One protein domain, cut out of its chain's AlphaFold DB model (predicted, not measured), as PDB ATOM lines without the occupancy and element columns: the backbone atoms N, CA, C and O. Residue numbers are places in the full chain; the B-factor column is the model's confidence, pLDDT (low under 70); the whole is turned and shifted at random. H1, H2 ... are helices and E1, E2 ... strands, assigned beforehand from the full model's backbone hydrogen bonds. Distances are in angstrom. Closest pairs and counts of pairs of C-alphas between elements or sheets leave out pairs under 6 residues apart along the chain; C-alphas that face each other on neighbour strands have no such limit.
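This is residues 158 to 284, 542 to 550 and 560 to 586 of the 608 residues of an uncharacterized protein of Firmicutes bacterium zrk13 (UniProt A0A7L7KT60). The printed part is wound in stacked turns with a sharp corner in each: E1 with E2, then E3, then E6 lie one beside the next as parallel strands of a twisted sheet, and the loops of residues 173 to 179 and 205 to 222 lead back to the starts of E3 and E6. E10 is added along E2 and the short E8 along E6, while the hairpin of E4 and E5 lies toward one end of the longest axis and the short helix H1 toward the other. The printed part has 163 residues with thirteen named strands, E1 to E13, followed by one named helix, H1. The six-strand sheet is branched at E3 and mixed, antiparallel between E6 and E8; the class is mostly strand, though under half of the residues, 68, are in named elements. The whole is compact, with a radius of gyration of the C-alphas of 16.6 A and a rounded outline spanning 44 by 37 by 35 A.

E1, residues 163 to 165, and E2, residues 168 to 172, meet only through their tight link. Both lie on one side of E3, residues 180 to 189, and are parallel to it. N 165 and O 182 are 3.0 A apart, and N 169 and O 185 are 2.9 A apart, within hydrogen-bond range. E3 bends by 109 degrees at residue 184. On the other side of E3 lies its parallel neighbour E6, residues 223 to 233, which bends by 112 degrees at residue 227; N 231 and O 186 are 2.8 A apart. E4, residues 193 to 196, and E5, residues 201 to 204, form an antiparallel hairpin, with N 194 and O 203 2.9 A apart. E7, residues 248 to 250, pairs with no named strand; its residues 249 to 250 pair with residues 238 to 239, antiparallel. E8, residues 255 to 257, is an edge strand antiparallel to E6, with N 232 and O 256 2.9 A apart. E9, residues 275 to 278, comes closest to E6 at the C-alphas of Arg 227 and Ile 276, 6.4 A apart. E10, residues 542 to 546, is an edge strand parallel to E2, with N 170 and O 542 2.8 A apart. E10 runs on into E11, residues 548 to 550, at 69 degrees. E12, residues 560 to 564, comes closest to E11 at the C-alphas of Gly 549 and Lys 560, 4.7 A apart, and runs on into E13, residues 566 to 569, at 51 degrees. Residues 567 to 568 of E13 pair with residues 175 to 176, parallel. H1, residues 573 to 576, is not on the branched sheet and is too short for an O i to N i+4 pair; its one O i to N i+3 pair is not within range.

E1 begins at C-alpha 163, at (87.130, 70.348, 87.201). E2 is 12.5 A long from first to last C-alpha, E3 18.5 A, E6 20.2 A and E10 12.9 A. E6 ends at C-alpha 233, at (90.372, 77.205, 105.846). H1 ends at C-alpha 576, at (83.743, 73.870, 71.053).

The two C-alphas farthest apart are those of Ala 242 and Ala 574, 48.4 A. Residues 285 to 541 are cut out, with 18.4 A between C-alphas 284 and 542; residues 551 to 559 are cut out too, with 7.8 A between C-alphas 550 and 560. The links E5 to E6, E6 to E7 and E8 to E9 are long. The mean pLDDT of the printed part is 81.6, and 22 residues are under 70: 196 to 200, 208 to 210, 218 to 221, 262 to 263 and 271 to 278.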
ATOM      1  N   PRO A 158      82.107  64.389  78.726       78.50
ATOM      2  CA  PRO A 158      83.396  64.944  79.133       78.50
ATOM      3  C   PRO A 158      83.340  66.433  79.498       78.50
ATOM      4  O   PRO A 158      84.253  66.911  80.168       78.50
ATOM      5  N   TYR A 159      82.289  67.158  79.104       82.44
ATOM      6  CA  TYR A 159      82.073  68.570  79.437       82.44
ATOM      7  C   TYR A 159      81.105  68.804  80.602       82.44
ATOM      8  O   TYR A 159      80.938  69.951  81.028       82.44
ATOM      9  N   LEU A 160      80.489  67.744  81.142       81.69
ATOM     10  CA  LEU A 160      79.568  67.849  82.272       81.69
ATOM     11  C   LEU A 160      80.258  68.452  83.493       81.69
ATOM     12  O   LEU A 160      79.633  69.242  84.193       81.69
ATOM     13  N   PHE A 161      81.519  68.089  83.732       87.25
ATOM     14  CA  PHE A 161      82.351  68.656  84.785       87.25
ATOM     15  C   PHE A 161      83.403  69.592  84.195       87.25
ATOM     16  O   PHE A 161      83.940  69.385  83.111       87.25
ATOM     17  N   GLN A 162      83.687  70.660  84.927       89.12
ATOM     18  CA  GLN A 162      84.705  71.643  84.563       89.12
ATOM     19  C   GLN A 162      86.033  71.324  85.236       89.12
ATOM     20  O   GLN A 162      87.089  71.450  84.621       89.12
ATOM     21  N   MET A 163      85.976  70.884  86.493       93.31
ATOM     22  CA  MET A 163      87.130  70.348  87.201       93.31
ATOM     23  C   MET A 163      86.705  69.110  87.979       93.31
ATOM     24  O   MET A 163      85.722  69.152  88.719       93.31
ATOM     25  N   ALA A 164      87.434  68.013  87.804       93.12
ATOM     26  CA  ALA A 164      87.169  66.771  88.517       93.12
ATOM     27  C   ALA A 164      88.469  66.064  88.889       93.12
ATOM     28  O   ALA A 164      89.385  65.933  88.071       93.12
ATOM     29  N   THR A 165      88.541  65.571  90.120       95.06
ATOM     30  CA  THR A 165      89.652  64.739  90.567       95.06
ATOM     31  C   THR A 165      89.215  63.675  91.564       95.06
ATOM     32  O   THR A 165      88.324  63.901  92.372       95.06
ATOM     33  N   ASN A 166      89.858  62.507  91.516       86.12
ATOM     34  CA  ASN A 166      89.699  61.459  92.532       86.12
ATOM     35  C   ASN A 166      90.545  61.708  93.797       86.12
ATOM     36  O   ASN A 166      90.535  60.862  94.691       86.12
ATOM     37  N   GLY A 167      91.304  62.808  93.839       90.75
ATOM     38  CA  GLY A 167      92.069  63.265  94.997       90.75
ATOM     39  C   GLY A 167      91.562  64.614  95.507       90.75
ATOM     40  O   GLY A 167      90.366  64.904  95.456       90.75
ATOM     41  N   ASP A 168      92.474  65.455  95.972       95.62
ATOM     42  CA  ASP A 168      92.162  66.761  96.538       95.62
ATOM     43  C   ASP A 168      91.951  67.815  95.448       95.62
ATOM     44  O   ASP A 168      92.796  68.008  94.571       95.62
ATOM     45  N   LEU A 169      90.840  68.545  95.537       96.25
ATOM     46  CA  LEU A 169      90.596  69.766  94.775       96.25
ATOM     47  C   LEU A 169      90.807  70.974  95.692       96.25
ATOM     48  O   LEU A 169      89.941  71.319  96.500       96.25
ATOM     49  N   ILE A 170      91.962  71.623  95.560       95.69
ATOM     50  CA  ILE A 170      92.360  72.775  96.372       95.69
ATOM     51  C   ILE A 170      92.275  74.043  95.529       95.69
ATOM     52  O   ILE A 170      93.030  74.217  94.570       95.69
ATOM     53  N   LEU A 171      91.380  74.954  95.911       93.06
ATOM     54  CA  LEU A 171      91.173  76.225  95.214       93.06
ATOM     55  C   LEU A 171      91.454  77.396  96.158       93.06
ATOM     56  O   LEU A 171      90.703  77.669  97.102       93.06
ATOM     57  N   ASN A 172      92.539  78.113  95.880       90.81
ATOM     58  CA  ASN A 172      92.977  79.263  96.659       90.81
ATOM     59  C   ASN A 172      92.620  80.539  95.911       90.81
ATOM     60  O   ASN A 172      93.376  80.989  95.054       90.81
ATOM     61  N   SER A 173      91.477  81.141  96.246       87.56
ATOM     62  CA  SER A 173      90.872  82.228  95.460       87.56
ATOM     63  C   SER A 173      90.555  81.830  94.003       87.56
ATOM     64  O   SER A 173      90.701  80.679  93.603       87.56
ATOM     65  N   GLY A 174      90.086  82.792  93.210       87.25
ATOM     66  CA  GLY A 174      89.718  82.603  91.804       87.25
ATOM     67  C   GLY A 174      88.252  82.920  91.519       87.25
ATOM     68  O   GLY A 174      87.453  83.122  92.434       87.25
ATOM     69  N   TYR A 175      87.922  83.005  90.236       87.25
ATOM     70  CA  TYR A 175      86.577  83.277  89.746       87.25
ATOM     71  C   TYR A 175      86.143  82.156  88.812       87.25
ATOM     72  O   TYR A 175      86.782  81.906  87.795       87.25
ATOM     73  N   LEU A 176      85.077  81.454  89.173       86.06
ATOM     74  CA  LEU A 176      84.602  80.280  88.459       86.06
ATOM     75  C   LEU A 176      83.164  80.538  88.011       86.06
ATOM     76  O   LEU A 176      82.277  80.795  88.825       86.06
ATOM     77  N   ARG A 177      82.903  80.489  86.704       82.94
ATOM     78  CA  ARG A 177      81.585  80.843  86.158       82.94
ATOM     79  C   ARG A 177      80.698  79.619  85.985       82.94
ATOM     80  O   ARG A 177      80.579  79.085  84.888       82.94
ATOM     81  N   ASN A 178      79.983  79.255  87.045       78.12
ATOM     82  CA  ASN A 178      79.048  78.123  87.063       78.12
ATOM     83  C   ASN A 178      79.724  76.766  86.768       78.12
ATOM     84  O   ASN A 178      79.219  76.027  85.919       78.12
ATOM     85  N   PRO A 179      80.873  76.433  87.385       81.31
ATOM     86  CA  PRO A 179      81.476  75.131  87.164       81.31
ATOM     87  C   PRO A 179      80.671  74.022  87.852       81.31
ATOM     88  O   PRO A 179      80.144  74.203  88.949       81.31
ATOM     89  N   ASN A 180      80.683  72.841  87.253       87.19
ATOM     90  CA  ASN A 180      80.435  71.593  87.954       87.19
ATOM     91  C   ASN A 180      81.774  71.036  88.439       87.19
ATOM     92  O   ASN A 180      82.710  70.870  87.646       87.19
ATOM     93  N   LEU A 181      81.868  70.786  89.744       90.81
ATOM     94  CA  LEU A 181      83.115  70.435  90.418       90.81
ATOM     95  C   LEU A 181      83.010  69.085  91.115       90.81
ATOM     96  O   LEU A 181      82.015  68.817  91.786       90.81
ATOM     97  N   PHE A 182      84.066  68.282  91.006       90.12
ATOM     98  CA  PHE A 182      84.230  67.058  91.782       90.12
ATOM     99  C   PHE A 182      85.631  66.951  92.397       90.12
ATOM    100  O   PHE A 182      86.637  67.201  91.732       90.12
ATOM    101  N   GLY A 183      85.694  66.547  93.661       91.12
ATOM    102  CA  GLY A 183      86.928  66.201  94.365       91.12
ATOM    103  C   GLY A 183      86.645  65.157  95.437       91.12
ATOM    104  O   GLY A 183      85.532  65.092  95.955       91.12
ATOM    105  N   ASP A 184      87.636  64.355  95.810       83.75
ATOM    106  CA  ASP A 184      87.505  63.489  96.982       83.75
ATOM    107  C   ASP A 184      87.323  64.337  98.240       83.75
ATOM    108  O   ASP A 184      86.301  64.272  98.932       83.75
ATOM    109  N   ARG A 185      88.279  65.249  98.429       90.12
ATOM    110  CA  ARG A 185      88.177  66.376  99.345       90.12
ATOM    111  C   ARG A 185      88.210  67.659  98.537       90.12
ATOM    112  O   ARG A 185      89.041  67.828  97.647       90.12
ATOM    113  N   ILE A 186      87.319  68.581  98.866       92.69
ATOM    114  CA  ILE A 186      87.335  69.928  98.304       92.69
ATOM    115  C   ILE A 186      87.759  70.889  99.407       92.69
ATOM    116  O   ILE A 186      87.144  70.917 100.473       92.69
ATOM    117  N   VAL A 187      88.816  71.665  99.168       93.06
ATOM    118  CA  VAL A 187      89.388  72.593 100.152       93.06
ATOM    119  C   VAL A 187      89.486  73.981  99.544       93.06
ATOM    120  O   VAL A 187      90.180  74.190  98.547       93.06
ATOM    121  N   PHE A 188      88.834  74.956 100.176       90.12
ATOM    122  CA  PHE A 188      88.926  76.354  99.760       90.12
ATOM    123  C   PHE A 188      89.658  77.210 100.763       90.12
ATOM    124  O   PHE A 188      89.408  77.170 101.969       90.12
ATOM    125  N   THR A 189      90.505  78.082 100.239       89.50
ATOM    126  CA  THR A 189      91.201  79.048 101.071       89.50
ATOM    127  C   THR A 189      91.148  80.432 100.443       89.50
ATOM    128  O   THR A 189      90.926  80.622  99.243       89.50
ATOM    129  N   ASN A 190      91.343  81.431 101.292       84.94
ATOM    130  CA  ASN A 190      91.483  82.816 100.877       84.94
ATOM    131  C   ASN A 190      92.960  83.245 100.765       84.94
ATOM    132  O   ASN A 190      93.244  84.411 100.504       84.94
ATOM    133  N   VAL A 191      93.914  82.338 100.964       88.62
ATOM    134  CA  VAL A 191      95.351  82.631 100.923       88.62
ATOM    135  C   VAL A 191      96.043  81.638 100.004       88.62
ATOM    136  O   VAL A 191      95.823  80.447 100.097       88.62
ATOM    137  N   ALA A 192      96.920  82.109  99.132       90.81
ATOM    138  CA  ALA A 192      97.666  81.240  98.231       90.81
ATOM    139  C   ALA A 192      99.147  81.248  98.630       90.81
ATOM    140  O   ALA A 192      99.713  82.342  98.801       90.81
ATOM    141  N   PRO A 193      99.784  80.079  98.805       90.94
ATOM    142  CA  PRO A 193     101.233  79.986  98.795       90.94
ATOM    143  C   PRO A 193     101.748  80.166  97.359       90.94
ATOM    144  O   PRO A 193     101.093  79.760  96.406       90.94
ATOM    145  N   TYR A 194     102.902  80.810  97.202       87.81
ATOM    146  CA  TYR A 194     103.551  80.989  95.901       87.81
ATOM    147  C   TYR A 194     105.050  81.240  96.063       87.81
ATOM    148  O   TYR A 194     105.528  81.624  97.142       87.81
ATOM    149  N   ILE A 195     105.800  81.067  94.977       81.56
ATOM    150  CA  ILE A 195     107.214  81.441  94.922       81.56
ATOM    151  C   ILE A 195     107.311  82.908  94.499       81.56
ATOM    152  O   ILE A 195     106.906  83.298  93.411       81.56
ATOM    153  N   ASN A 196     107.856  83.763  95.367       68.62
ATOM    154  CA  ASN A 196     108.057  85.166  95.025       68.62
ATOM    155  C   ASN A 196     109.390  85.337  94.292       68.62
ATOM    156  O   ASN A 196     110.439  85.439  94.934       68.62
ATOM    157  N   GLU A 197     109.350  85.412  92.963       64.62
ATOM    158  CA  GLU A 197     110.553  85.560  92.135       64.62
ATOM    159  C   GLU A 197     111.398  86.789  92.502       64.62
ATOM    160  O   GLU A 197     112.628  86.730  92.557       64.62
ATOM    161  N   GLY A 198     110.746  87.898  92.872       62.03
ATOM    162  CA  GLY A 198     111.419  89.127  93.297       62.03
ATOM    163  C   GLY A 198     112.203  88.999  94.610       62.03
ATOM    164  O   GLY A 198     113.065  89.834  94.900       62.03
ATOM    165  N   LEU A 199     111.913  87.972  95.417       62.91
ATOM    166  CA  LEU A 199     112.540  87.714  96.717       62.91
ATOM    167  C   LEU A 199     113.278  86.368  96.789       62.91
ATOM    168  O   LEU A 199     113.956  86.130  97.791       62.91
ATOM    169  N   ALA A 200     113.172  85.523  95.756       69.56
ATOM    170  CA  ALA A 200     113.681  84.148  95.721       69.56
ATOM    171  C   ALA A 200     113.345  83.360  97.003       69.56
ATOM    172  O   ALA A 200     114.193  82.667  97.570       69.56
ATOM    173  N   ALA A 201     112.119  83.532  97.499       77.44
ATOM    174  CA  ALA A 201     111.635  82.909  98.721       77.44
ATOM    175  C   ALA A 201     110.139  82.583  98.597       77.44
ATOM    176  O   ALA A 201     109.408  83.345  97.952       77.44
ATOM    177  N   PRO A 202     109.674  81.499  99.237       85.88
ATOM    178  CA  PRO A 202     108.252  81.214  99.332       85.88
ATOM    179  C   PRO A 202     107.542  82.320 100.122       85.88
ATOM    180  O   PRO A 202     108.081  82.885 101.083       85.88
ATOM    181  N   ALA A 203     106.323  82.646  99.712       87.38
ATOM    182  CA  ALA A 203     105.479  83.652 100.339       87.38
ATOM    183  C   ALA A 203     104.014  83.193 100.351       87.38
ATOM    184  O   ALA A 203     103.635  82.256  99.659       87.38
ATOM    185  N   LYS A 204     103.183  83.877 101.147       88.50
ATOM    186  CA  LYS A 204     101.721  83.742 101.103       88.50
ATOM    187  C   LYS A 204     101.092  85.063 100.713       88.50
ATOM    188  O   LYS A 204     101.598  86.133 101.080       88.50
ATOM    189  N   THR A 205      99.978  85.004 100.002       87.62
ATOM    190  CA  THR A 205      99.170  86.194  99.751       87.62
ATOM    191  C   THR A 205      98.523  86.701 101.056       87.62
ATOM    192  O   THR A 205      98.322  85.936 102.001       87.62
ATOM    193  N   PRO A 206      98.236  88.011 101.194       83.62
ATOM    194  CA  PRO A 206      97.646  88.538 102.419       83.62
ATOM    195  C   PRO A 206      96.176  88.130 102.559       83.62
ATOM    196  O   PRO A 206      95.373  88.381 101.661       83.62
ATOM    197  N   ALA A 207      95.789  87.654 103.742       75.88
ATOM    198  CA  ALA A 207      94.411  87.244 104.028       75.88
ATOM    199  C   ALA A 207      93.373  88.372 103.900       75.88
ATOM    200  O   ALA A 207      92.239  88.144 103.505       75.88
ATOM    201  N   ALA A 208      93.762  89.622 104.176       65.00
ATOM    202  CA  ALA A 208      92.874  90.784 104.045       65.00
ATOM    203  C   ALA A 208      92.472  91.099 102.586       65.00
ATOM    204  O   ALA A 208      91.535  91.862 102.359       65.00
ATOM    205  N   SER A 209      93.207  90.547 101.617       59.59
ATOM    206  CA  SER A 209      92.894  90.552 100.178       59.59
ATOM    207  C   SER A 209      92.268  89.260  99.687       59.59
ATOM    208  O   SER A 209      91.784  89.218  98.559       59.59
ATOM    209  N   GLY A 210      92.351  88.220 100.510       59.12
ATOM    210  CA  GLY A 210      91.887  86.889 100.218       59.12
ATOM    211  C   GLY A 210      90.386  86.866 100.076       59.12
ATOM    212  O   GLY A 210      89.667  86.926 101.073       59.12
ATOM    213  N   VAL A 211      89.911  86.795  98.843       75.50
ATOM    214  CA  VAL A 211      88.535  86.388  98.590       75.50
ATOM    215  C   VAL A 211      88.598  84.887  98.368       75.50
ATOM    216  O   VAL A 211      89.436  84.427  97.592       75.50
ATOM    217  N   TYR A 212      87.759  84.140  99.080       85.62
ATOM    218  CA  TYR A 212      87.494  82.744  98.738       85.62
ATOM    219  C   TYR A 212      87.079  82.643  97.260       85.62
ATOM    220  O   TYR A 212      86.664  83.657  96.690       85.62
ATOM    221  N   PRO A 213      87.213  81.473  96.620       85.81
ATOM    222  CA  PRO A 213      86.784  81.339  95.238       85.81
ATOM    223  C   PRO A 213      85.310  81.754  95.070       85.81
ATOM    224  O   PRO A 213      84.475  81.492  95.938       85.81
ATOM    225  N   ASP A 214      85.019  82.461  93.982       83.62
ATOM    226  CA  ASP A 214      83.664  82.852  93.577       83.62
ATOM    227  C   ASP A 214      83.106  81.746  92.668       83.62
ATOM    228  O   ASP A 214      83.676  81.489  91.609       83.62
ATOM    229  N   PHE A 215      82.050  81.056  93.105       78.00
ATOM    230  CA  PHE A 215      81.471  79.882  92.429       78.00
ATOM    231  C   PHE A 215      80.277  80.235  91.542       78.00
ATOM    232  O   PHE A 215      79.921  79.494  90.627       78.00
ATOM    233  N   ASN A 216      79.614  81.345  91.836       70.38
ATOM    234  CA  ASN A 216      78.376  81.767  91.208       70.38
ATOM    235  C   ASN A 216      78.636  82.755  90.071       70.38
ATOM    236  O   ASN A 216      77.747  83.030  89.256       70.38
ATOM    237  N   GLY A 217      79.824  83.354  90.046       70.25
ATOM    238  CA  GLY A 217      80.253  84.316  89.055       70.25
ATOM    239  C   GLY A 217      79.208  85.401  88.776       70.25
ATOM    240  O   GLY A 217      78.919  86.273  89.596       70.25
ATOM    241  N   ASN A 218      78.610  85.360  87.578       65.25
ATOM    242  CA  ASN A 218      77.621  86.345  87.127       65.25
ATOM    243  C   ASN A 218      76.155  86.010  87.482       65.25
ATOM    244  O   ASN A 218      75.260  86.769  87.087       65.25
ATOM    245  N   GLY A 219      75.901  84.945  88.253       60.47
ATOM    246  CA  GLY A 219      74.654  84.761  88.999       60.47
ATOM    247  C   GLY A 219      73.934  83.414  88.878       60.47
ATOM    248  O   GLY A 219      72.816  83.332  89.394       60.47
ATOM    249  N   SER A 220      74.501  82.389  88.232       67.75
ATOM    250  CA  SER A 220      73.985  81.008  88.344       67.75
ATOM    251  C   SER A 220      74.827  80.244  89.370       67.75
ATOM    252  O   SER A 220      75.960  80.616  89.617       67.75
ATOM    253  N   GLN A 221      74.272  79.232  90.037       69.81
ATOM    254  CA  GLN A 221      75.034  78.477  91.040       69.81
ATOM    255  C   GLN A 221      75.869  77.379  90.373       69.81
ATOM    256  O   GLN A 221      75.362  76.703  89.482       69.81
ATOM    257  N   ALA A 222      77.119  77.214  90.816       77.31
ATOM    258  CA  ALA A 222      77.914  76.003  90.591       77.31
ATOM    259  C   ALA A 222      77.249  74.788  91.250       77.31
ATOM    260  O   ALA A 222      76.689  74.949  92.336       77.31
ATOM    261  N   ASP A 223      77.377  73.592  90.677       84.56
ATOM    262  CA  ASP A 223      77.065  72.343  91.379       84.56
ATOM    263  C   ASP A 223      78.367  71.704  91.880       84.56
ATOM    264  O   ASP A 223      79.330  71.513  91.134       84.56
ATOM    265  N   THR A 224      78.420  71.411  93.178       86.44
ATOM    266  CA  THR A 224      79.613  70.860  93.831       86.44
ATOM    267  C   THR A 224      79.320  69.469  94.368       86.44
ATOM    268  O   THR A 224      78.341  69.268  95.092       86.44
ATOM    269  N   TYR A 225      80.194  68.530  94.021       86.50
ATOM    270  CA  TYR A 225      80.129  67.125  94.399       86.50
ATOM    271  C   TYR A 225      81.424  66.746  95.105       86.50
ATOM    272  O   TYR A 225      82.507  67.092  94.637       86.50
ATOM    273  N   TYR A 226      81.337  66.022  96.211       83.81
ATOM    274  CA  TYR A 226      82.522  65.531  96.902       83.81
ATOM    275  C   TYR A 226      82.257  64.155  97.513       83.81
ATOM    276  O   TYR A 226      81.099  63.794  97.732       83.81
ATOM    277  N   ARG A 227      83.317  63.374  97.750       76.62
ATOM    278  CA  ARG A 227      83.196  62.002  98.276       76.62
ATOM    279  C   ARG A 227      83.424  61.933  99.782       76.62
ATOM    280  O   ARG A 227      82.582  61.390 100.489       76.62
ATOM    281  N   GLU A 228      84.531  62.479 100.271       79.19
ATOM    282  CA  GLU A 228      84.874  62.439 101.693       79.19
ATOM    283  C   GLU A 228      84.411  63.689 102.431       79.19
ATOM    284  O   GLU A 228      83.697  63.597 103.432       79.19
ATOM    285  N   ALA A 229      84.843  64.868 101.974       83.81
ATOM    286  CA  ALA A 229      84.584  66.086 102.723       83.81
ATOM    287  C   ALA A 229      84.731  67.384 101.930       83.81
ATOM    288  O   ALA A 229      85.471  67.489 100.952       83.81
ATOM    289  N   PHE A 230      84.075  68.413 102.465       87.44
ATOM    290  CA  PHE A 230      84.134  69.771 101.963       87.44
ATOM    291  C   PHE A 230      84.567  70.745 103.063       87.44
ATOM    292  O   PHE A 230      83.858  70.975 104.051       87.44
ATOM    293  N   TYR A 231      85.752  71.321 102.882       91.38
ATOM    294  CA  TYR A 231      86.413  72.188 103.841       91.38
ATOM    295  C   TYR A 231      86.651  73.593 103.301       91.38
ATOM    296  O   TYR A 231      86.867  73.829 102.111       91.38
ATOM    297  N   TYR A 232      86.690  74.534 104.232       90.50
ATOM    298  CA  TYR A 232      87.344  75.812 104.040       90.50
ATOM    299  C   TYR A 232      88.386  76.006 105.133       90.50
ATOM    300  O   TYR A 232      88.309  75.405 106.205       90.50
ATOM    301  N   CYS A 233      89.358  76.865 104.870       88.50
ATOM    302  CA  CYS A 233      90.372  77.205 105.846       88.50
ATOM    303  C   CYS A 233      90.545  78.728 105.968       88.50
ATOM    304  O   CYS A 233      90.393  79.485 105.002       88.50
ATOM    305  N   GLU A 234      90.805  79.179 107.193       76.81
ATOM    306  CA  GLU A 234      91.075  80.567 107.574       76.81
ATOM    307  C   GLU A 234      92.595  80.754 107.805       76.81
ATOM    308  O   GLU A 234      93.287  79.779 108.057       76.81
ATOM    309  N   PRO A 235      93.148  81.982 107.710       77.44
ATOM    310  CA  PRO A 235      94.415  82.363 107.047       77.44
ATOM    311  C   PRO A 235      95.698  81.540 107.251       77.44
ATOM    312  O   PRO A 235      96.672  81.741 106.521       77.44
ATOM    313  N   ASP A 236      95.756  80.710 108.280       85.19
ATOM    314  CA  ASP A 236      96.930  79.962 108.705       85.19
ATOM    315  C   ASP A 236      97.031  78.576 108.026       85.19
ATOM    316  O   ASP A 236      97.850  77.762 108.420       85.19
ATOM    317  N   CYS A 237      96.311  78.371 106.916       89.00
ATOM    318  CA  CYS A 237      96.191  77.130 106.125       89.00
ATOM    319  C   CYS A 237      97.470  76.519 105.562       89.00
ATOM    320  O   CYS A 237      97.424  75.433 104.996       89.00
ATOM    321  N   TYR A 238      98.584  77.245 105.609       92.69
ATOM    322  CA  TYR A 238      99.810  76.818 104.951       92.69
ATOM    323  C   TYR A 238     101.016  77.058 105.838       92.69
ATOM    324  O   TYR A 238     101.147  78.149 106.388       92.69
ATOM    325  N   THR A 239     101.978  76.150 105.859       92.88
ATOM    326  CA  THR A 239     103.343  76.443 106.299       92.88
ATOM    327  C   THR A 239     104.263  76.538 105.089       92.88
ATOM    328  O   THR A 239     104.215  75.734 104.162       92.88
ATOM    329  N   LEU A 240     105.089  77.587 105.076       90.81
ATOM    330  CA  LEU A 240     106.069  77.813 104.018       90.81
ATOM    331  C   LEU A 240     107.391  77.155 104.392       90.81
ATOM    332  O   LEU A 240     107.878  77.341 105.512       90.81
ATOM    333  N   GLY A 241     108.007  76.481 103.426       82.62
ATOM    334  CA  GLY A 241     109.377  76.014 103.554       82.62
ATOM    335  C   GLY A 241     110.408  77.146 103.666       82.62
ATOM    336  O   GLY A 241     110.113  78.340 103.553       82.62
ATOM    337  N   ALA A 242     111.657  76.772 103.923       80.31
ATOM    338  CA  ALA A 242     112.778  77.696 104.047       80.31
ATOM    339  C   ALA A 242     113.351  78.127 102.686       80.31
ATOM    340  O   ALA A 242     114.004  79.173 102.606       80.31
ATOM    341  N   THR A 243     113.155  77.323 101.640       83.12
ATOM    342  CA  THR A 243     113.670  77.559 100.286       83.12
ATOM    343  C   THR A 243     112.571  77.456  99.230       83.12
ATOM    344  O   THR A 243     111.494  76.944  99.496       83.12
ATOM    345  N   VAL A 244     112.846  77.950  98.021       78.50
ATOM    346  CA  VAL A 244     111.923  77.868  96.870       78.50
ATOM    347  C   VAL A 244     111.700  76.441  96.359       78.50
ATOM    348  O   VAL A 244     110.792  76.229  95.572       78.50
ATOM    349  N   ASN A 245     112.525  75.486  96.794       80.62
ATOM    350  CA  ASN A 245     112.406  74.076  96.420       80.62
ATOM    351  C   ASN A 245     111.692  73.248  97.496       80.62
ATOM    352  O   ASN A 245     111.605  72.031  97.362       80.62
ATOM    353  N   ASP A 246     111.298  73.875  98.602       84.56
ATOM    354  CA  ASP A 246     110.603  73.188  99.680       84.56
ATOM    355  C   ASP A 246     109.101  73.189  99.369       84.56
ATOM    356  O   ASP A 246     108.562  74.216  98.944       84.56
ATOM    357  N   ASN A 247     108.428  72.067  99.627       88.81
ATOM    358  CA  ASN A 247     106.980  71.955  99.474       88.81
ATOM    359  C   ASN A 247     106.242  72.940 100.391       88.81
ATOM    360  O   ASN A 247     106.702  73.287 101.487       88.81
ATOM    361  N   PHE A 248     105.061  73.370  99.953       93.25
ATOM    362  CA  PHE A 248     104.104  74.024 100.837       93.25
ATOM    363  C   PHE A 248     103.375  72.967 101.663       93.25
ATOM    364  O   PHE A 248     102.849  72.010 101.105       93.25
ATOM    365  N   VAL A 249     103.309  73.154 102.977       94.50
ATOM    366  CA  VAL A 249     102.567  72.248 103.862       94.50
ATOM    367  C   VAL A 249     101.157  72.789 104.023       94.50
ATOM    368  O   VAL A 249     101.004  73.947 104.405       94.50
ATOM    369  N   LEU A 250     100.146  71.986 103.724       93.88
ATOM    370  CA  LEU A 250      98.738  72.282 103.946       93.88
ATOM    371  C   LEU A 250      98.366  71.901 105.385       93.88
ATOM    372  O   LEU A 250      98.456  70.736 105.760       93.88
ATOM    373  N   GLU A 251      97.959  72.885 106.184       92.56
ATOM    374  CA  GLU A 251      97.649  72.717 107.609       92.56
ATOM    375  C   GLU A 251      96.209  72.206 107.799       92.56
ATOM    376  O   GLU A 251      95.282  72.969 108.084       92.56
ATOM    377  N   GLU A 252      96.002  70.902 107.591       89.88
ATOM    378  CA  GLU A 252      94.699  70.231 107.720       89.88
ATOM    379  C   GLU A 252      94.053  70.396 109.108       89.88
ATOM    380  O   GLU A 252      92.828  70.339 109.241       89.88
ATOM    381  N   SER A 253      94.845  70.637 110.156       90.00
ATOM    382  CA  SER A 253      94.355  70.891 111.513       90.00
ATOM    383  C   SER A 253      93.601  72.218 111.656       90.00
ATOM    384  O   SER A 253      92.827  72.377 112.605       90.00
ATOM    385  N   GLU A 254      93.770  73.135 110.700       90.31
ATOM    386  CA  GLU A 254      93.070  74.421 110.627       90.31
ATOM    387  C   GLU A 254      91.791  74.351 109.762       90.31
ATOM    388  O   GLU A 254      91.112  75.363 109.560       90.31
ATOM    389  N   PHE A 255      91.429  73.171 109.241       91.19
ATOM    390  CA  PHE A 255      90.253  73.011 108.385       91.19
ATOM    391  C   PHE A 255      88.940  73.098 109.156       91.19
ATOM    392  O   PHE A 255      88.745  72.507 110.221       91.19
ATOM    393  N   LEU A 256      87.989  73.797 108.546       89.00
ATOM    394  CA  LEU A 256      86.628  73.945 109.027       89.00
ATOM    395  C   LEU A 256      85.672  73.333 108.005       89.00
ATOM    396  O   LEU A 256      85.758  73.594 106.806       89.00
ATOM    397  N   ASN A 257      84.748  72.499 108.478       86.75
ATOM    398  CA  ASN A 257      83.773  71.849 107.608       86.75
ATOM    399  C   ASN A 257      82.696  72.856 107.172       86.75
ATOM    400  O   ASN A 257      82.050  73.494 108.010       86.75
ATOM    401  N   VAL A 258      82.502  72.968 105.858       83.00
ATOM    402  CA  VAL A 258      81.579  73.921 105.226       83.00
ATOM    403  C   VAL A 258      80.121  73.678 105.629       83.00
ATOM    404  O   VAL A 258      79.356  74.632 105.768       83.00
ATOM    405  N   GLU A 259      79.724  72.425 105.842       75.44
ATOM    406  CA  GLU A 259      78.332  72.048 106.116       75.44
ATOM    407  C   GLU A 259      77.937  72.187 107.586       75.44
ATOM    408  O   GLU A 259      76.757  72.327 107.917       75.44
ATOM    409  N   ILE A 260      78.922  72.131 108.481       75.56
ATOM    410  CA  ILE A 260      78.696  72.092 109.929       75.56
ATOM    411  C   ILE A 260      78.888  73.479 110.548       75.56
ATOM    412  O   ILE A 260      78.157  73.857 111.471       75.56
ATOM    413  N   GLU A 261      79.847  74.254 110.043       70.81
ATOM    414  CA  GLU A 261      80.185  75.563 110.592       70.81
ATOM    415  C   GLU A 261      79.377  76.682 109.915       70.81
ATOM    416  O   GLU A 261      79.436  76.825 108.690       70.81
ATOM    417  N   PRO A 262      78.648  77.531 110.673       62.56
ATOM    418  CA  PRO A 262      77.925  78.658 110.101       62.56
ATOM    419  C   PRO A 262      78.883  79.603 109.379       62.56
ATOM    420  O   PRO A 262      79.645  80.334 110.010       62.56
ATOM    421  N   ASN A 263      78.792  79.639 108.057       68.38
ATOM    422  CA  ASN A 263      79.611  80.512 107.238       68.38
ATOM    423  C   ASN A 263      78.739  81.290 106.242       68.38
ATOM    424  O   ASN A 263      77.593  80.940 105.960       68.38
ATOM    425  N   SER A 264      79.259  82.424 105.779       70.25
ATOM    426  CA  SER A 264      78.653  83.204 104.694       70.25
ATOM    427  C   SER A 264      79.403  82.986 103.384       70.25
ATOM    428  O   SER A 264      79.422  83.893 102.550       70.25
ATOM    429  N   LEU A 265      80.120  81.864 103.275       76.88
ATOM    430  CA  LEU A 265      80.914  81.555 102.103       76.88
ATOM    431  C   LEU A 265      79.996  81.110 100.984       76.88
ATOM    432  O   LEU A 265      78.879  80.632 101.186       76.88
ATOM    433  N   GLU A 266      80.488  81.331  99.785       76.75
ATOM    434  CA  GLU A 266      79.848  80.842  98.595       76.75
ATOM    435  C   GLU A 266      80.383  79.446  98.301       76.75
ATOM    436  O   GLU A 266      81.593  79.250  98.259       76.75
ATOM    437  N   THR A 267      79.489  78.473  98.168       74.50
ATOM    438  CA  THR A 267      79.846  77.043  98.117       74.50
ATOM    439  C   THR A 267      79.185  76.329  96.940       74.50
ATOM    440  O   THR A 267      79.172  75.103  96.895       74.50
ATOM    441  N   GLY A 268      78.545  77.086  96.042       78.12
ATOM    442  CA  GLY A 268      77.613  76.536  95.062       78.12
ATOM    443  C   GLY A 268      76.416  75.822  95.707       78.12
ATOM    444  O   GLY A 268      76.098  76.006  96.887       78.12
ATOM    445  N   ASN A 269      75.726  75.024  94.901       82.56
ATOM    446  CA  ASN A 269      74.747  74.039  95.321       82.56
ATOM    447  C   ASN A 269      75.482  72.724  95.614       82.56
ATOM    448  O   ASN A 269      76.003  72.072  94.709       82.56
ATOM    449  N   ILE A 270      75.544  72.356  96.890       80.44
ATOM    450  CA  ILE A 270      76.139  71.089  97.309       80.44
ATOM    451  C   ILE A 270      75.130  69.985  97.009       80.44
ATOM    452  O   ILE A 270      74.046  69.948  97.597       80.44
ATOM    453  N   ASN A 271      75.469  69.108  96.068       69.94
ATOM    454  CA  ASN A 271      74.571  68.054  95.633       69.94
ATOM    455  C   ASN A 271      74.788  66.788  96.472       69.94
ATOM    456  O   ASN A 271      75.675  65.988  96.194       69.94
ATOM    457  N   ALA A 272      73.956  66.619  97.499       58.19
ATOM    458  CA  ALA A 272      73.995  65.460  98.393       58.19
ATOM    459  C   ALA A 272      73.322  64.199  97.812       58.19
ATOM    460  O   ALA A 272      73.438  63.125  98.396       58.19
ATOM    461  N   ASP A 273      72.611  64.314  96.685       50.72
ATOM    462  CA  ASP A 273      71.788  63.231  96.132       50.72
ATOM    463  C   ASP A 273      72.583  62.294  95.197       50.72
ATOM    464  O   ASP A 273      72.066  61.254  94.785       50.72
ATOM    465  N   MET A 274      73.828  62.642  94.845       56.47
ATOM    466  CA  MET A 274      74.681  61.864  93.941       56.47
ATOM    467  C   MET A 274      76.047  61.599  94.577       56.47
ATOM    468  O   MET A 274      76.864  62.508  94.706       56.47
ATOM    469  N   VAL A 275      76.315  60.337  94.923       63.84
ATOM    470  CA  VAL A 275      77.611  59.904  95.460       63.84
ATOM    471  C   VAL A 275      78.460  59.342  94.321       63.84
ATOM    472  O   VAL A 275      78.192  58.260  93.796       63.84
ATOM    473  N   ILE A 276      79.495  60.086  93.930       66.00
ATOM    474  CA  ILE A 276      80.500  59.623  92.966       66.00
ATOM    475  C   ILE A 276      81.570  58.845  93.737       66.00
ATOM    476  O   ILE A 276      82.350  59.425  94.490       66.00
ATOM    477  N   ALA A 277      81.623  57.524  93.553       61.03
ATOM    478  CA  ALA A 277      82.601  56.678  94.242       61.03
ATOM    479  C   ALA A 277      83.976  56.706  93.561       61.03
ATOM    480  O   ALA A 277      85.005  56.694  94.236       61.03
ATOM    481  N   ASN A 278      84.001  56.750  92.230       65.88
ATOM    482  CA  ASN A 278      85.210  56.892  91.422       65.88
ATOM    483  C   ASN A 278      84.835  57.574  90.104       65.88
ATOM    484  O   ASN A 278      84.060  57.012  89.330       65.88
ATOM    485  N   PHE A 279      85.390  58.758  89.849       73.81
ATOM    486  CA  PHE A 279      85.066  59.548  88.664       73.81
ATOM    487  C   PHE A 279      85.592  58.920  87.371       73.81
ATOM    488  O   PHE A 279      84.881  58.889  86.374       73.81
ATOM    489  N   PHE A 280      86.816  58.389  87.395       79.25
ATOM    490  CA  PHE A 280      87.497  57.878  86.198       79.25
ATOM    491  C   PHE A 280      87.392  56.351  86.028       79.25
ATOM    492  O   PHE A 280      87.887  55.823  85.036       79.25
ATOM    493  N   SER A 281      86.769  55.640  86.978       70.81
ATOM    494  CA  SER A 281      86.605  54.174  86.976       70.81
ATOM    495  C   SER A 281      87.907  53.445  86.584       70.81
ATOM    496  O   SER A 281      88.954  53.714  87.180       70.81
ATOM    497  N   ASP A 282      87.834  52.550  85.597       71.56
ATOM    498  CA  ASP A 282      88.928  51.753  85.038       71.56
ATOM    499  C   ASP A 282      89.636  52.436  83.849       71.56
ATOM    500  O   ASP A 282      90.462  51.806  83.186       71.56
ATOM    501  N   TYR A 283      89.340  53.708  83.551       79.69
ATOM    502  CA  TYR A 283      89.990  54.413  82.447       79.69
ATOM    503  C   TYR A 283      91.516  54.485  82.654       79.69
ATOM    504  O   TYR A 283      92.033  54.893  83.708       79.69
ATOM    505  N   ALA A 284      92.246  54.101  81.607       83.81
ATOM    506  CA  ALA A 284      93.698  54.117  81.554       83.81
ATOM    507  C   ALA A 284      94.162  54.856  80.300       83.81
ATOM    508  O   ALA A 284      93.860  54.451  79.176       83.81
ATOM    509  N   ILE A 542      94.098  68.321  92.068       98.12
ATOM    510  CA  ILE A 542      94.173  69.624  91.399       98.12
ATOM    511  C   ILE A 542      94.402  70.712  92.444       98.12
ATOM    512  O   ILE A 542      93.592  70.891  93.352       98.12
ATOM    513  N   VAL A 543      95.476  71.482  92.277       97.19
ATOM    514  CA  VAL A 543      95.797  72.637  93.120       97.19
ATOM    515  C   VAL A 543      95.862  73.895  92.265       97.19
ATOM    516  O   VAL A 543      96.665  73.979  91.336       97.19
ATOM    517  N   VAL A 544      95.047  74.895  92.608       95.00
ATOM    518  CA  VAL A 544      95.046  76.211  91.957       95.00
ATOM    519  C   VAL A 544      95.346  77.300  92.981       95.00
ATOM    520  O   VAL A 544      94.554  77.570  93.883       95.00
ATOM    521  N   ASN A 545      96.488  77.963  92.811       93.19
ATOM    522  CA  ASN A 545      96.946  79.077  93.633       93.19
ATOM    523  C   ASN A 545      96.629  80.407  92.952       93.19
ATOM    524  O   ASN A 545      97.310  80.781  92.014       93.19
ATOM    525  N   SER A 546      95.629  81.157  93.407       90.25
ATOM    526  CA  SER A 546      95.198  82.409  92.771       90.25
ATOM    527  C   SER A 546      95.161  83.583  93.753       90.25
ATOM    528  O   SER A 546      95.256  83.433  94.976       90.25
ATOM    529  N   PHE A 547      95.064  84.803  93.219       86.81
ATOM    530  CA  PHE A 547      95.061  86.018  94.015       86.81
ATOM    531  C   PHE A 547      94.164  87.121  93.441       86.81
ATOM    532  O   PHE A 547      94.161  87.404  92.247       86.81
ATOM    533  N   ASN A 548      93.434  87.828  94.315       85.94
ATOM    534  CA  ASN A 548      92.644  89.005  93.932       85.94
ATOM    535  C   ASN A 548      93.502  90.286  93.947       85.94
ATOM    536  O   ASN A 548      93.384  91.169  94.814       85.94
ATOM    537  N   GLY A 549      94.459  90.350  93.026       86.06
ATOM    538  CA  GLY A 549      95.480  91.386  92.975       86.06
ATOM    539  C   GLY A 549      96.682  90.958  92.144       86.06
ATOM    540  O   GLY A 549      96.569  90.105  91.284       86.06
ATOM    541  N   TYR A 550      97.836  91.568  92.393       86.81
ATOM    542  CA  TYR A 550      99.099  91.161  91.772       86.81
ATOM    543  C   TYR A 550     100.271  91.439  92.712       86.81
ATOM    544  O   TYR A 550     100.221  92.355  93.555       86.81
ATOM    545  N   LYS A 560      93.465  94.331  94.624       80.19
ATOM    546  CA  LYS A 560      92.539  94.982  93.699       80.19
ATOM    547  C   LYS A 560      91.259  94.171  93.580       80.19
ATOM    548  O   LYS A 560      91.252  93.161  92.911       80.19
ATOM    549  N   ASN A 561      90.170  94.671  94.156       73.50
ATOM    550  CA  ASN A 561      88.867  94.011  94.062       73.50
ATOM    551  C   ASN A 561      88.453  93.779  92.597       73.50
ATOM    552  O   ASN A 561      88.604  94.683  91.766       73.50
ATOM    553  N   ASN A 562      87.850  92.618  92.334       72.56
ATOM    554  CA  ASN A 562      87.380  92.167  91.019       72.56
ATOM    555  C   ASN A 562      88.511  92.047  89.983       72.56
ATOM    556  O   ASN A 562      88.322  92.371  88.810       72.56
ATOM    557  N   TYR A 563      89.703  91.662  90.424       79.38
ATOM    558  CA  TYR A 563      90.815  91.312  89.555       79.38
ATOM    559  C   TYR A 563      91.303  89.931  89.967       79.38
ATOM    560  O   TYR A 563      92.181  89.810  90.815       79.38
ATOM    561  N   PHE A 564      90.673  88.909  89.404       80.12
ATOM    562  CA  PHE A 564      91.047  87.526  89.636       80.12
ATOM    563  C   PHE A 564      92.112  87.136  88.625       80.12
ATOM    564  O   PHE A 564      91.958  87.388  87.432       80.12
ATOM    565  N   THR A 565      93.200  86.562  89.116       87.25
ATOM    566  CA  THR A 565      94.277  86.047  88.271       87.25
ATOM    567  C   THR A 565      93.969  84.647  87.737       87.25
ATOM    568  O   THR A 565      94.607  84.196  86.800       87.25
ATOM    569  N   PHE A 566      92.938  83.986  88.268       89.88
ATOM    570  CA  PHE A 566      92.381  82.757  87.710       89.88
ATOM    571  C   PHE A 566      90.891  82.955  87.430       89.88
ATOM    572  O   PHE A 566      90.124  83.215  88.363       89.88
ATOM    573  N   ASP A 567      90.509  82.853  86.161       88.62
ATOM    574  CA  ASP A 567      89.129  82.876  85.680       88.62
ATOM    575  C   ASP A 567      88.866  81.593  84.879       88.62
ATOM    576  O   ASP A 567      89.627  81.239  83.975       88.62
ATOM    577  N   PHE A 568      87.816  80.868  85.252       88.56
ATOM    578  CA  PHE A 568      87.485  79.580  84.660       88.56
ATOM    579  C   PHE A 568      86.046  79.569  84.153       88.56
ATOM    580  O   PHE A 568      85.087  79.676  84.925       88.56
ATOM    581  N   ASP A 569      85.908  79.393  82.842       86.25
ATOM    582  CA  ASP A 569      84.649  79.306  82.120       86.25
ATOM    583  C   ASP A 569      84.374  77.861  81.658       86.25
ATOM    584  O   ASP A 569      85.274  77.176  81.162       86.25
ATOM    585  N   PRO A 570      83.111  77.402  81.717       83.69
ATOM    586  CA  PRO A 570      82.719  76.117  81.160       83.69
ATOM    587  C   PRO A 570      82.845  76.109  79.637       83.69
ATOM    588  O   PRO A 570      82.664  77.129  78.953       83.69
ATOM    589  N   VAL A 571      83.091  74.917  79.090       82.56
ATOM    590  CA  VAL A 571      83.133  74.715  77.643       82.56
ATOM    591  C   VAL A 571      81.767  75.001  77.035       82.56
ATOM    592  O   VAL A 571      80.757  74.397  77.386       82.56
ATOM    593  N   ASN A 572      81.722  75.909  76.059       80.56
ATOM    594  CA  ASN A 572      80.523  76.082  75.246       80.56
ATOM    595  C   ASN A 572      80.433  74.936  74.231       80.56
ATOM    596  O   ASN A 572      80.852  75.089  73.076       80.56
ATOM    597  N   GLU A 573      79.874  73.805  74.665       75.31
ATOM    598  CA  GLU A 573      79.731  72.562  73.894       75.31
ATOM    599  C   GLU A 573      79.196  72.794  72.477       75.31
ATOM    600  O   GLU A 573      79.740  72.263  71.509       75.31
ATOM    601  N   ALA A 574      78.196  73.669  72.321       73.75
ATOM    602  CA  ALA A 574      77.592  73.975  71.025       73.75
ATOM    603  C   ALA A 574      78.587  74.562  70.004       73.75
ATOM    604  O   ALA A 574      78.327  74.537  68.800       73.75
ATOM    605  N   SER A 575      79.701  75.126  70.473       74.75
ATOM    606  CA  SER A 575      80.714  75.786  69.643       74.75
ATOM    607  C   SER A 575      82.103  75.145  69.697       74.75
ATOM    608  O   SER A 575      82.885  75.340  68.759       74.75
ATOM    609  N   LEU A 576      82.411  74.404  70.763       77.50
ATOM    610  CA  LEU A 576      83.743  73.870  71.053       77.50
ATOM    611  C   LEU A 576      83.762  72.351  71.247       77.50
ATOM    612  O   LEU A 576      84.818  71.755  71.073       77.50
ATOM    613  N   GLY A 577      82.620  71.714  71.526       72.12
ATOM    614  CA  GLY A 577      82.581  70.309  71.940       72.12
ATOM    615  C   GLY A 577      83.144  69.329  70.905       72.12
ATOM    616  O   GLY A 577      83.751  68.330  71.264       72.12
ATOM    617  N   SER A 578      83.018  69.635  69.611       76.00
ATOM    618  CA  SER A 578      83.575  68.805  68.530       76.00
ATOM    619  C   SER A 578      84.988  69.207  68.092       76.00
ATOM    620  O   SER A 578      85.451  68.726  67.061       76.00
ATOM    621  N   LYS A 579      85.619  70.174  68.768       82.56
ATOM    622  CA  LYS A 579      86.920  70.730  68.362       82.56
ATOM    623  C   LYS A 579      88.084  70.179  69.175       82.56
ATOM    624  O   LYS A 579      89.217  70.262  68.713       82.56
ATOM    625  N   PHE A 580      87.832  69.631  70.354       84.88
ATOM    626  CA  PHE A 580      88.836  68.863  71.078       84.88
ATOM    627  C   PHE A 580      88.954  67.473  70.446       84.88
ATOM    628  O   PHE A 580      87.948  66.871  70.067       84.88
ATOM    629  N   VAL A 581      90.185  67.002  70.267       84.06
ATOM    630  CA  VAL A 581      90.482  65.698  69.657       84.06
ATOM    631  C   VAL A 581      90.830  64.680  70.728       84.06
ATOM    632  O   VAL A 581      91.317  65.063  71.791       84.06
ATOM    633  N   GLU A 582      90.609  63.399  70.427       84.81
ATOM    634  CA  GLU A 582      90.981  62.284  71.309       84.81
ATOM    635  C   GLU A 582      90.363  62.378  72.716       84.81
ATOM    636  O   GLU A 582      91.002  62.048  73.712       84.81
ATOM    637  N   LEU A 583      89.127  62.882  72.811       84.25
ATOM    638  CA  LEU A 583      88.436  63.009  74.092       84.25
ATOM    639  C   LEU A 583      88.295  61.632  74.764       84.25
ATOM    640  O   LEU A 583      87.805  60.705  74.112       84.25
ATOM    641  N   PRO A 584      88.676  61.504  76.043       81.44
ATOM    642  CA  PRO A 584      88.454  60.291  76.812       81.44
ATOM    643  C   PRO A 584      86.965  59.961  76.940       81.44
ATOM    644  O   PRO A 584      86.133  60.862  77.077       81.44
ATOM    645  N   ASP A 585      86.644  58.669  76.963       72.75
ATOM    646  CA  ASP A 585      85.328  58.168  77.363       72.75
ATOM    647  C   ASP A 585      85.424  57.694  78.816       72.75
ATOM    648  O   ASP A 585      85.963  56.621  79.104       72.75
ATOM    649  N   PHE A 586      84.998  58.549  79.746       70.88
ATOM    650  CA  PHE A 586      85.021  58.225  81.166       70.88
ATOM    651  C   PHE A 586      83.756  57.472  81.547       70.88
ATOM    652  O   PHE A 586      82.640  57.962  81.364       70.88
TER     653      PHE A 586